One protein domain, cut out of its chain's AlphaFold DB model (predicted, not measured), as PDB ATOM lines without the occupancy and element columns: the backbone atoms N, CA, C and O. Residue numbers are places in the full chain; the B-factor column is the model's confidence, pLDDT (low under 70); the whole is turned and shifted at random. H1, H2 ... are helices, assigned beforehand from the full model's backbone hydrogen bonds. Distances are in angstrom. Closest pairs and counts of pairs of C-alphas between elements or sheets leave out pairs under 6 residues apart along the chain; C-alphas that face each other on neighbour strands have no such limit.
ATOM      1  N   ASP A 118      40.221 -42.643 110.859       57.50
ATOM      2  CA  ASP A 118      40.098 -43.251 109.516       57.50
ATOM      3  C   ASP A 118      40.564 -42.348 108.360       57.50
ATOM      4  O   ASP A 118      40.920 -42.838 107.283       57.50
ATOM      5  N   CYS A 119      40.631 -41.026 108.569       68.94
ATOM      6  CA  CYS A 119      41.134 -40.092 107.553       68.94
ATOM      7  C   CYS A 119      42.627 -40.305 107.282       68.94
ATOM      8  O   CYS A 119      43.053 -40.239 106.131       68.94
ATOM      9  N   ASN A 120      43.414 -40.593 108.326       77.25
ATOM     10  CA  ASN A 120      44.846 -40.863 108.183       77.25
ATOM     11  C   ASN A 120      45.078 -42.172 107.420       77.25
ATOM     12  O   ASN A 120      45.800 -42.162 106.432       77.25
ATOM     13  N   ALA A 121      44.372 -43.251 107.772       81.50
ATOM     14  CA  ALA A 121      44.466 -44.524 107.056       81.50
ATOM     15  C   ALA A 121      44.056 -44.400 105.575       81.50
ATOM     16  O   ALA A 121      44.735 -44.919 104.689       81.50
ATOM     17  N   SER A 122      42.978 -43.664 105.287       87.50
ATOM     18  CA  SER A 122      42.510 -43.416 103.913       87.50
ATOM     19  C   SER A 122      43.485 -42.543 103.117       87.50
ATOM     20  O   SER A 122      43.746 -42.791 101.938       87.50
ATOM     21  N   LYS A 123      44.066 -41.525 103.761       89.94
ATOM     22  CA  LYS A 123      45.112 -40.684 103.174       89.94
ATOM     23  C   LYS A 123      46.364 -41.504 102.870       89.94
ATOM     24  O   LYS A 123      46.898 -41.386 101.770       89.94
ATOM     25  N   ASP A 124      46.799 -42.340 103.805       91.62
ATOM     26  CA  ASP A 124      47.977 -43.195 103.660       91.62
ATOM     27  C   ASP A 124      47.781 -44.225 102.547       91.62
ATOM     28  O   ASP A 124      48.703 -44.460 101.771       91.62
ATOM     29  N   LEU A 125      46.571 -44.772 102.395       93.19
ATOM     30  CA  LEU A 125      46.207 -45.660 101.291       93.19
ATOM     31  C   LEU A 125      46.411 -44.988  99.924       93.19
ATOM     32  O   LEU A 125      47.105 -45.532  99.062       93.19
ATOM     33  N   VAL A 126      45.846 -43.792  99.734       96.06
ATOM     34  CA  VAL A 126      45.979 -43.028  98.481       96.06
ATOM     35  C   VAL A 126      47.424 -42.579  98.264       96.06
ATOM     36  O   VAL A 126      47.946 -42.674  97.154       96.06
ATOM     37  N   HIS A 127      48.101 -42.138  99.321       95.62
ATOM     38  CA  HIS A 127      49.500 -41.735  99.260       95.62
ATOM     39  C   HIS A 127      50.404 -42.916  98.866       95.62
ATOM     40  O   HIS A 127      51.228 -42.786  97.962       95.62
ATOM     41  N   ALA A 128      50.208 -44.095  99.460       95.19
ATOM     42  CA  ALA A 128      50.940 -45.309  99.112       95.19
ATOM     43  C   ALA A 128      50.686 -45.742  97.660       95.19
ATOM     44  O   ALA A 128      51.636 -46.074  96.950       95.19
ATOM     45  N   ALA A 129      49.436 -45.682  97.184       96.12
ATOM     46  CA  ALA A 129      49.102 -45.976  95.789       96.12
ATOM     47  C   ALA A 129      49.829 -45.029  94.812       96.12
ATOM     48  O   ALA A 129      50.347 -45.467  93.784       96.12
ATOM     49  N   LEU A 130      49.937 -43.740  95.156       96.94
ATOM     50  CA  LEU A 130      50.644 -42.743  94.344       96.94
ATOM     51  C   LEU A 130      52.167 -42.927  94.336       96.94
ATOM     52  O   LEU A 130      52.793 -42.687  93.307       96.94
ATOM     53  N   HIS A 131      52.774 -43.369  95.438       96.00
ATOM     54  CA  HIS A 131      54.217 -43.655  95.472       96.00
ATOM     55  C   HIS A 131      54.583 -44.984  94.806       96.00
ATOM     56  O   HIS A 131      55.676 -45.117  94.262       96.00
ATOM     57  N   SER A 132      53.675 -45.960  94.821       93.12
ATOM     58  CA  SER A 132      53.899 -47.288  94.233       93.12
ATOM     59  C   SER A 132      53.822 -47.290  92.700       93.12
ATOM     60  O   SER A 132      54.484 -48.085  92.030       93.12
ATOM     61  N   LYS A 133      53.013 -46.400  92.111       92.19
ATOM     62  CA  LYS A 133      52.671 -46.439  90.683       92.19
ATOM     63  C   LYS A 133      53.388 -45.347  89.878       92.19
ATOM     64  O   LYS A 133      53.526 -44.210  90.339       92.19
ATOM     65  N   PRO A 134      53.803 -45.643  88.631       92.44
ATOM     66  CA  PRO A 134      54.507 -44.675  87.804       92.44
ATOM     67  C   PRO A 134      53.646 -43.439  87.539       92.44
ATOM     68  O   PRO A 134      52.479 -43.521  87.154       92.44
ATOM     69  N   GLY A 135      54.257 -42.270  87.716       92.50
ATOM     70  CA  GLY A 135      53.619 -40.989  87.456       92.50
ATOM     71  C   GLY A 135      52.752 -40.440  88.591       92.50
ATOM     72  O   GLY A 135      52.181 -39.364  88.399       92.50
ATOM     73  N   GLY A 136      52.674 -41.115  89.744       95.25
ATOM     74  CA  GLY A 136      52.047 -40.559  90.945       95.25
ATOM     75  C   GLY A 136      52.854 -39.423  91.582       95.25
ATOM     76  O   GLY A 136      52.270 -38.447  92.051       95.25
ATOM     77  N   SER A 137      54.185 -39.457  91.464       95.44
ATOM     78  CA  SER A 137      55.073 -38.355  91.867       95.44
ATOM     79  C   SER A 137      54.751 -37.035  91.161       95.44
ATOM     80  O   SER A 137      54.812 -35.974  91.773       95.44
ATOM     81  N   ASP A 138      54.374 -37.093  89.879       95.94
ATOM     82  CA  ASP A 138      54.027 -35.899  89.099       95.94
ATOM     83  C   ASP A 138      52.753 -35.233  89.633       95.94
ATOM     84  O   ASP A 138      52.655 -34.011  89.636       95.94
ATOM     85  N   ILE A 139      51.795 -36.037  90.110       97.31
ATOM     86  CA  ILE A 139      50.529 -35.553  90.676       97.31
ATOM     87  C   ILE A 139      50.796 -34.813  91.985       97.31
ATOM     88  O   ILE A 139      50.313 -33.698  92.169       97.31
ATOM     89  N   LEU A 140      51.584 -35.422  92.878       96.12
ATOM     90  CA  LEU A 140      51.951 -34.811  94.158       96.12
ATOM     91  C   LEU A 140      52.702 -33.494  93.932       96.12
ATOM     92  O   LEU A 140      52.338 -32.470  94.503       96.12
ATOM     93  N   LYS A 141      53.674 -33.495  93.015       96.75
ATOM     94  CA  LYS A 141      54.457 -32.307  92.670       96.75
ATOM     95  C   LYS A 141      53.608 -31.179  92.074       96.75
ATOM     96  O   LYS A 141      53.803 -30.020  92.429       96.75
ATOM     97  N   GLU A 142      52.685 -31.484  91.160       96.94
ATOM     98  CA  GLU A 142      51.790 -30.473  90.574       96.94
ATOM     99  C   GLU A 142      50.885 -29.845  91.637       96.94
ATOM    100  O   GLU A 142      50.704 -28.622  91.659       96.94
ATOM    101  N   TYR A 143      50.366 -30.668  92.550       96.62
ATOM    102  CA  TYR A 143      49.538 -30.186  93.645       96.62
ATOM    103  C   TYR A 143      50.324 -29.322  94.635       96.62
ATOM    104  O   TYR A 143      49.835 -28.270  95.035       96.62
ATOM    105  N   GLU A 144      51.556 -29.698  94.984       95.44
ATOM    106  CA  GLU A 144      52.436 -28.874  95.826       95.44
ATOM    107  C   GLU A 144      52.708 -27.493  95.208       95.44
ATOM    108  O   GLU A 144      52.768 -26.495  95.922       95.44
ATOM    109  N   GLN A 145      52.840 -27.415  93.880       95.81
ATOM    110  CA  GLN A 145      53.136 -26.163  93.178       95.81
ATOM    111  C   GLN A 145      51.913 -25.270  92.971       95.81
ATOM    112  O   GLN A 145      52.019 -24.048  93.061       95.81
ATOM    113  N   THR A 146      50.764 -25.858  92.644       94.00
ATOM    114  CA  THR A 146      49.581 -25.103  92.191       94.00
ATOM    115  C   THR A 146      48.425 -25.133  93.181       94.00
ATOM    116  O   THR A 146      47.439 -24.423  92.990       94.00
ATOM    117  N   SER A 147      48.515 -25.956  94.234       92.88
ATOM    118  CA  SER A 147      47.413 -26.253  95.159       92.88
ATOM    119  C   SER A 147      46.148 -26.768  94.455       92.88
ATOM    120  O   SER A 147      45.055 -26.717  95.018       92.88
ATOM    121  N   SER A 148      46.284 -27.256  93.220       93.31
ATOM    122  CA  SER A 148      45.219 -27.755  92.355       93.31
ATOM    123  C   SER A 148      45.775 -28.838  91.423       93.31
ATOM    124  O   SER A 148      46.957 -29.157  91.474       93.31
ATOM    125  N   LEU A 149      44.923 -29.433  90.589       94.94
ATOM    126  CA  LEU A 149      45.330 -30.378  89.550       94.94
ATOM    127  C   LEU A 149      44.649 -30.018  88.226       94.94
ATOM    128  O   LEU A 149      43.423 -29.880  88.148       94.94
ATOM    129  N   SER A 150      45.431 -29.946  87.154       95.00
ATOM    130  CA  SER A 150      44.925 -29.845  85.785       95.00
ATOM    131  C   SER A 150      44.036 -31.043  85.434       95.00
ATOM    132  O   SER A 150      44.139 -32.116  86.034       95.00
ATOM    133  N   ASP A 151      43.148 -30.898  84.445       94.81
ATOM    134  CA  ASP A 151      42.255 -31.994  84.025       94.81
ATOM    135  C   ASP A 151      43.032 -33.258  83.632       94.81
ATOM    136  O   ASP A 151      42.651 -34.381  83.971       94.81
ATOM    137  N   LYS A 152      44.175 -33.071  82.959       95.50
ATOM    138  CA  LYS A 152      45.068 -34.165  82.563       95.50
ATOM    139  C   LYS A 152      45.587 -34.922  83.787       95.50
ATOM    140  O   LYS A 152      45.575 -36.155  83.795       95.50
ATOM    141  N   THR A 153      46.011 -34.198  84.815       96.06
ATOM    142  CA  THR A 153      46.589 -34.781  86.028       96.06
ATOM    143  C   THR A 153      45.521 -35.378  86.940       96.06
ATOM    144  O   THR A 153      45.741 -36.452  87.494       96.06
ATOM    145  N   ARG A 154      44.312 -34.799  86.992       95.81
ATOM    146  CA  ARG A 154      43.141 -35.418  87.644       95.81
ATOM    147  C   ARG A 154      42.785 -36.763  87.023       95.81
ATOM    148  O   ARG A 154      42.614 -37.745  87.737       95.81
ATOM    149  N   LYS A 155      42.744 -36.847  85.692       96.50
ATOM    150  CA  LYS A 155      42.499 -38.122  85.002       96.50
ATOM    151  C   LYS A 155      43.595 -39.149  85.302       96.50
ATOM    152  O   LYS A 155      43.301 -40.326  85.492       96.50
ATOM    153  N   LYS A 156      44.853 -38.705  85.379       97.12
ATOM    154  CA  LYS A 156      45.990 -39.558  85.754       97.12
ATOM    155  C   LYS A 156      45.857 -40.086  87.187       97.12
ATOM    156  O   LYS A 156      46.050 -41.279  87.388       97.12
ATOM    157  N   LEU A 157      45.478 -39.227  88.138       97.81
ATOM    158  CA  LEU A 157      45.183 -39.598  89.526       97.81
ATOM    159  C   LEU A 157      44.132 -40.702  89.584       97.81
ATOM    160  O   LEU A 157      44.404 -41.768  90.128       97.81
ATOM    161  N   VAL A 158      42.975 -40.485  88.956       96.56
ATOM    162  CA  VAL A 158      41.885 -41.471  88.952       96.56
ATOM    163  C   VAL A 158      42.342 -42.793  88.339       96.56
ATOM    164  O   VAL A 158      42.128 -43.839  88.936       96.56
ATOM    165  N   ASN A 159      43.033 -42.769  87.198       97.31
ATOM    166  CA  ASN A 159      43.509 -43.995  86.553       97.31
ATOM    167  C   ASN A 159      44.484 -44.794  87.430       97.31
ATOM    168  O   ASN A 159      44.416 -46.021  87.444       97.31
ATOM    169  N   ILE A 160      45.384 -44.115  88.150       97.69
ATOM    170  CA  ILE A 160      46.316 -44.769  89.077       97.69
ATOM    171  C   ILE A 160      45.547 -45.441  90.217       97.69
ATOM    172  O   ILE A 160      45.797 -46.611  90.506       97.69
ATOM    173  N   LEU A 161      44.596 -44.731  90.828       97.00
ATOM    174  CA  LEU A 161      43.819 -45.266  91.946       97.00
ATOM    175  C   LEU A 161      42.898 -46.407  91.509       97.00
ATOM    176  O   LEU A 161      42.852 -47.430  92.178       97.00
ATOM    177  N   VAL A 162      42.245 -46.297  90.348       96.44
ATOM    178  CA  VAL A 162      41.435 -47.385  89.776       96.44
ATOM    179  C   VAL A 162      42.296 -48.617  89.498       96.44
ATOM    180  O   VAL A 162      41.881 -49.729  89.807       96.44
ATOM    181  N   ALA A 163      43.501 -48.443  88.950       96.38
ATOM    182  CA  ALA A 163      44.406 -49.564  88.715       96.38
ATOM    183  C   ALA A 163      44.829 -50.250  90.027       96.38
ATOM    184  O   ALA A 163      44.863 -51.476  90.077       96.38
ATOM    185  N   ASP A 164      45.120 -49.479  91.080       96.38
ATOM    186  CA  ASP A 164      45.459 -50.014  92.406       96.38
ATOM    187  C   ASP A 164      44.263 -50.729  93.063       96.38
ATOM    188  O   ASP A 164      44.406 -51.825  93.606       96.38
ATOM    189  N   MET A 165      43.056 -50.167  92.934       95.62
ATOM    190  CA  MET A 165      41.818 -50.793  93.402       95.62
ATOM    191  C   MET A 165      41.551 -52.121  92.689       95.62
ATOM    192  O   MET A 165      41.225 -53.111  93.342       95.62
ATOM    193  N   VAL A 166      41.715 -52.164  91.364       94.69
ATOM    194  CA  VAL A 166      41.479 -53.380  90.577       94.69
ATOM    195  C   VAL A 166      42.507 -54.467  90.881       94.69
ATOM    196  O   VAL A 166      42.159 -55.644  90.922       94.69
ATOM    197  N   GLU A 167      43.760 -54.091  91.130       94.19
ATOM    198  CA  GLU A 167      44.817 -55.030  91.506       94.19
ATOM    199  C   GLU A 167      44.566 -55.674  92.875       94.19
ATOM    200  O   GLU A 167      44.747 -56.880  93.026       94.19
ATOM    201  N   LYS A 168      44.127 -54.888  93.867       91.38
ATOM    202  CA  LYS A 168      43.946 -55.362  95.249       91.38
ATOM    203  C   LYS A 168      42.598 -56.031  95.503       91.38
ATOM    204  O   LYS A 168      42.530 -56.977  96.282       91.38
ATOM    205  N   TYR A 169      41.532 -55.532  94.881       91.44
ATOM    206  CA  TYR A 169      40.148 -55.920  95.189       91.44
ATOM    207  C   TYR A 169      39.414 -56.537  93.992       91.44
ATOM    208  O   TYR A 169      38.246 -56.904  94.104       91.44
ATOM    209  N   GLY A 170      40.093 -56.683  92.852       91.38
ATOM    210  CA  GLY A 170      39.523 -57.239  91.631       91.38
ATOM    211  C   GLY A 170      38.742 -56.218  90.803       91.38
ATOM    212  O   GLY A 170      38.650 -55.035  91.116       91.38
ATOM    213  N   ARG A 171      38.161 -56.691  89.694       91.81
ATOM    214  CA  ARG A 171      37.543 -55.836  88.663       91.81
ATOM    215  C   ARG A 171      36.423 -54.931  89.185       91.81
ATOM    216  O   ARG A 171      36.196 -53.872  88.606       91.81
ATOM    217  N   ILE A 172      35.715 -55.367  90.223       88.62
ATOM    218  CA  ILE A 172      34.598 -54.645  90.834       88.62
ATOM    219  C   ILE A 172      34.945 -54.440  92.313       88.62
ATOM    220  O   ILE A 172      34.661 -55.316  93.131       88.62
ATOM    221  N   PRO A 173      35.602 -53.321  92.661       85.25
ATOM    222  CA  PRO A 173      35.922 -53.010  94.044       85.25
ATOM    223  C   PRO A 173      34.644 -52.838  94.882       85.25
ATOM    224  O   PRO A 173      33.688 -52.219  94.401       85.25
ATOM    225  N   PRO A 174      34.611 -53.327  96.135       84.69
ATOM    226  CA  PRO A 174      33.500 -53.071  97.043       84.69
ATOM    227  C   PRO A 174      33.274 -51.571  97.267       84.69
ATOM    228  O   PRO A 174      34.223 -50.785  97.299       84.69
ATOM    229  N   VAL A 175      32.020 -51.180  97.498       84.69
ATOM    230  CA  VAL A 175      31.624 -49.776  97.710       84.69
ATOM    231  C   VAL A 175      32.401 -49.139  98.866       84.69
ATOM    232  O   VAL A 175      32.939 -48.048  98.706       84.69
ATOM    233  N   SER A 176      32.562 -49.847  99.987       81.62
ATOM    234  CA  SER A 176      33.329 -49.364 101.147       81.62
ATOM    235  C   SER A 176      34.767 -48.977 100.796       81.62
ATOM    236  O   SER A 176      35.262 -47.959 101.270       81.62
ATOM    237  N   ILE A 177      35.411 -49.741  99.912       90.00
ATOM    238  CA  ILE A 177      36.755 -49.442  99.424       90.00
ATOM    239  C   ILE A 177      36.731 -48.187  98.556       90.00
ATOM    240  O   ILE A 177      37.535 -47.287  98.778       90.00
ATOM    241  N   SER A 178      35.792 -48.079  97.614       90.25
ATOM    242  CA  SER A 178      35.636 -46.879  96.780       90.25
ATOM    243  C   SER A 178      35.458 -45.611  97.622       90.25
ATOM    244  O   SER A 178      36.107 -44.602  97.342       90.25
ATOM    245  N   LEU A 179      34.674 -45.679  98.705       87.38
ATOM    246  CA  LEU A 179      34.534 -44.572  99.653       87.38
ATOM    247  C   LEU A 179      35.842 -44.269 100.396       87.38
ATOM    248  O   LEU A 179      36.183 -43.098 100.548       87.38
ATOM    249  N   SER A 180      36.606 -45.280 100.823       86.12
ATOM    250  CA  SER A 180      37.918 -45.055 101.451       86.12
ATOM    251  C   SER A 180      38.893 -44.337 100.513       86.12
ATOM    252  O   SER A 180      39.591 -43.419 100.942       86.12
ATOM    253  N   TYR A 181      38.915 -44.685  99.221       94.75
ATOM    254  CA  TYR A 181      39.717 -43.956  98.230       94.75
ATOM    255  C   TYR A 181      39.212 -42.527  98.025       94.75
ATOM    256  O   TYR A 181      40.021 -41.600  98.021       94.75
ATOM    257  N   ALA A 182      37.898 -42.323  97.897       92.81
ATOM    258  CA  ALA A 182      37.311 -40.990  97.755       92.81
ATOM    259  C   ALA A 182      37.646 -40.090  98.957       92.81
ATOM    260  O   ALA A 182      38.130 -38.967  98.782       92.81
ATOM    261  N   LEU A 183      37.497 -40.617 100.177       88.62
ATOM    262  CA  LEU A 183      37.893 -39.948 101.414       88.62
ATOM    263  C   LEU A 183      39.397 -39.644 101.434       88.62
ATOM    264  O   LEU A 183      39.805 -38.538 101.794       88.62
ATOM    265  N   GLY A 184      40.236 -40.592 101.016       93.12
ATOM    266  CA  GLY A 184      41.679 -40.394 100.916       93.12
ATOM    267  C   GLY A 184      42.057 -39.277  99.940       93.12
ATOM    268  O   GLY A 184      42.911 -38.452 100.266       93.12
ATOM    269  N   ILE A 185      41.376 -39.185  98.790       94.69
ATOM    270  CA  ILE A 185      41.588 -38.120  97.797       94.69
ATOM    271  C   ILE A 185      41.273 -36.759  98.409       94.69
ATOM    272  O   ILE A 185      42.124 -35.877  98.357       94.69
ATOM    273  N   ILE A 186      40.095 -36.572  99.014       91.25
ATOM    274  CA  ILE A 186      39.734 -35.263  99.585       91.25
ATOM    275  C   ILE A 186      40.606 -34.891 100.789       91.25
ATOM    276  O   ILE A 186      40.802 -33.709 101.065       91.25
ATOM    277  N   THR A 187      41.152 -35.885 101.493       89.38
ATOM    278  CA  THR A 187      42.047 -35.662 102.635       89.38
ATOM    279  C   THR A 187      43.455 -35.280 102.172       89.38
ATOM    280  O   THR A 187      44.099 -34.430 102.786       89.38
ATOM    281  N   LEU A 188      43.949 -35.885 101.085       92.06
ATOM    282  CA  LEU A 188      45.268 -35.589 100.519       92.06
ATOM    283  C   LEU A 188      45.257 -34.323  99.647       92.06
ATOM    284  O   LEU A 188      46.233 -33.576  99.626       92.06
ATOM    285  N   PHE A 189      44.138 -34.060  98.975       93.44
ATOM    286  CA  PHE A 189      43.937 -32.958  98.043       93.44
ATOM    287  C   PHE A 189      42.695 -32.125  98.422       93.44
ATOM    288  O   PHE A 189      41.699 -32.121  97.695       93.44
ATOM    289  N   PRO A 190      42.718 -31.386  99.546       88.69
ATOM    290  CA  PRO A 190      41.546 -30.668 100.060       88.69
ATOM    291  C   PRO A 190      40.930 -29.661  99.080       88.69
ATOM    292  O   PRO A 190      39.723 -29.437  99.107       88.69
ATOM    293  N   ASN A 191      41.720 -29.087  98.170       87.19
ATOM    294  CA  ASN A 191      41.217 -28.140  97.171       87.19
ATOM    295  C   ASN A 191      40.469 -28.806  96.003       87.19
ATOM    296  O   ASN A 191      39.871 -28.104  95.191       87.19
ATOM    297  N   LEU A 192      40.498 -30.140  95.911       87.69
ATOM    298  CA  LEU A 192      39.705 -30.919  94.955       87.69
ATOM    299  C   LEU A 192      38.337 -31.323  95.515       87.69
ATOM    300  O   LEU A 192      37.535 -31.890  94.777       87.69
ATOM    301  N   LYS A 193      38.074 -31.046  96.798       83.12
ATOM    302  CA  LYS A 193      36.798 -31.340  97.449       83.12
ATOM    303  C   LYS A 193      35.657 -30.629  96.718       83.12
ATOM    304  O   LYS A 193      35.724 -29.418  96.490       83.12
TER     305      LYS A 193
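What this domain is: This is residues 118 to 193 of the 202 residues of the protein "uncharacterized protein LOC113040726" of Carassius auratus (UniProt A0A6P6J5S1). H1 is laid crosswise over a pair of helices, H3 and H4, which run opposite ways at a steep tilt with a narrow gap between them; H4 packs on H1 over many contacts, and H3 meets the last part of H1. H2 turns away from the end of H1 and makes a helical hairpin with the beginning of H3, at the other end of the domain from the link between H3 and H4. The printed part has 76 residues with four named helices, in the order H1, H2, H3, H4, and no named strand; the class is all helix. The whole is compact, with a radius of gyration of the C-alphas of 11.7 A, and rounded, with spans of 33 by 25 by 19 A.

How they stand to each other: H1, residues 118 to 132, is the hub and touches H2, residues 136 to 146, H3, residues 151 to 169, and H4, residues 175 to 188. H1 and H2 touch only at the corner by their link, at a steep tilt of 66 degrees, opposite ways; their closest C-alphas are those of Leu 130 and Gly 136, 4.3 A apart. With residues 126 to 130 alone, H1 touches residues 157 to 164 of H3, about perpendicular at 79 degrees; the closest C-alphas, of Ala 129 and Asp 164, are 6.4 A apart. H1 touches H4 with 23 pairs of C-alphas within 8 A, about perpendicular at 83 degrees; the closest are those of Lys 123 and Gly 184, 4.1 A apart. H2 and H3 form a hairpin, opposite ways at a tilt of 36 degrees, only just steep; H3 touches H2 with residues 153 to 160 alone, and the closest C-alphas are those of Ile 139 and Thr 153, 6.1 A apart. H3 and H4 are close but not clearly touching, at a steep tilt of 41 degrees, opposite ways, with the closest C-alphas, of Leu 161 and Tyr 181, 7.6 A apart. H2 and H4 are apart. In H1, H2, H3 and H4 every O i to N i+4 pair is within hydrogen-bond range.

Where its parts are: H1 begins at C-alpha 118, (40.098, -43.251, 109.516), and is 21.0 A long from first to last C-alpha. H2 is 15.7 A long. H3, the longest helix with 19 residues, begins at C-alpha 151, (42.255, -31.994, 84.025), and is 26.5 A long. H4 is 19.9 A long and ends at C-alpha 188, (45.268, -35.589, 100.519).

The domain as a whole: The two C-alphas farthest apart are those of Gln 145 and Ile 172, at 34.1 A. The printed part has no cut, and the links H1 to H2, H2 to H3 and H3 to H4 are tight. The mean pLDDT of the printed part is 91.9; residues 118 to 119 are under 70.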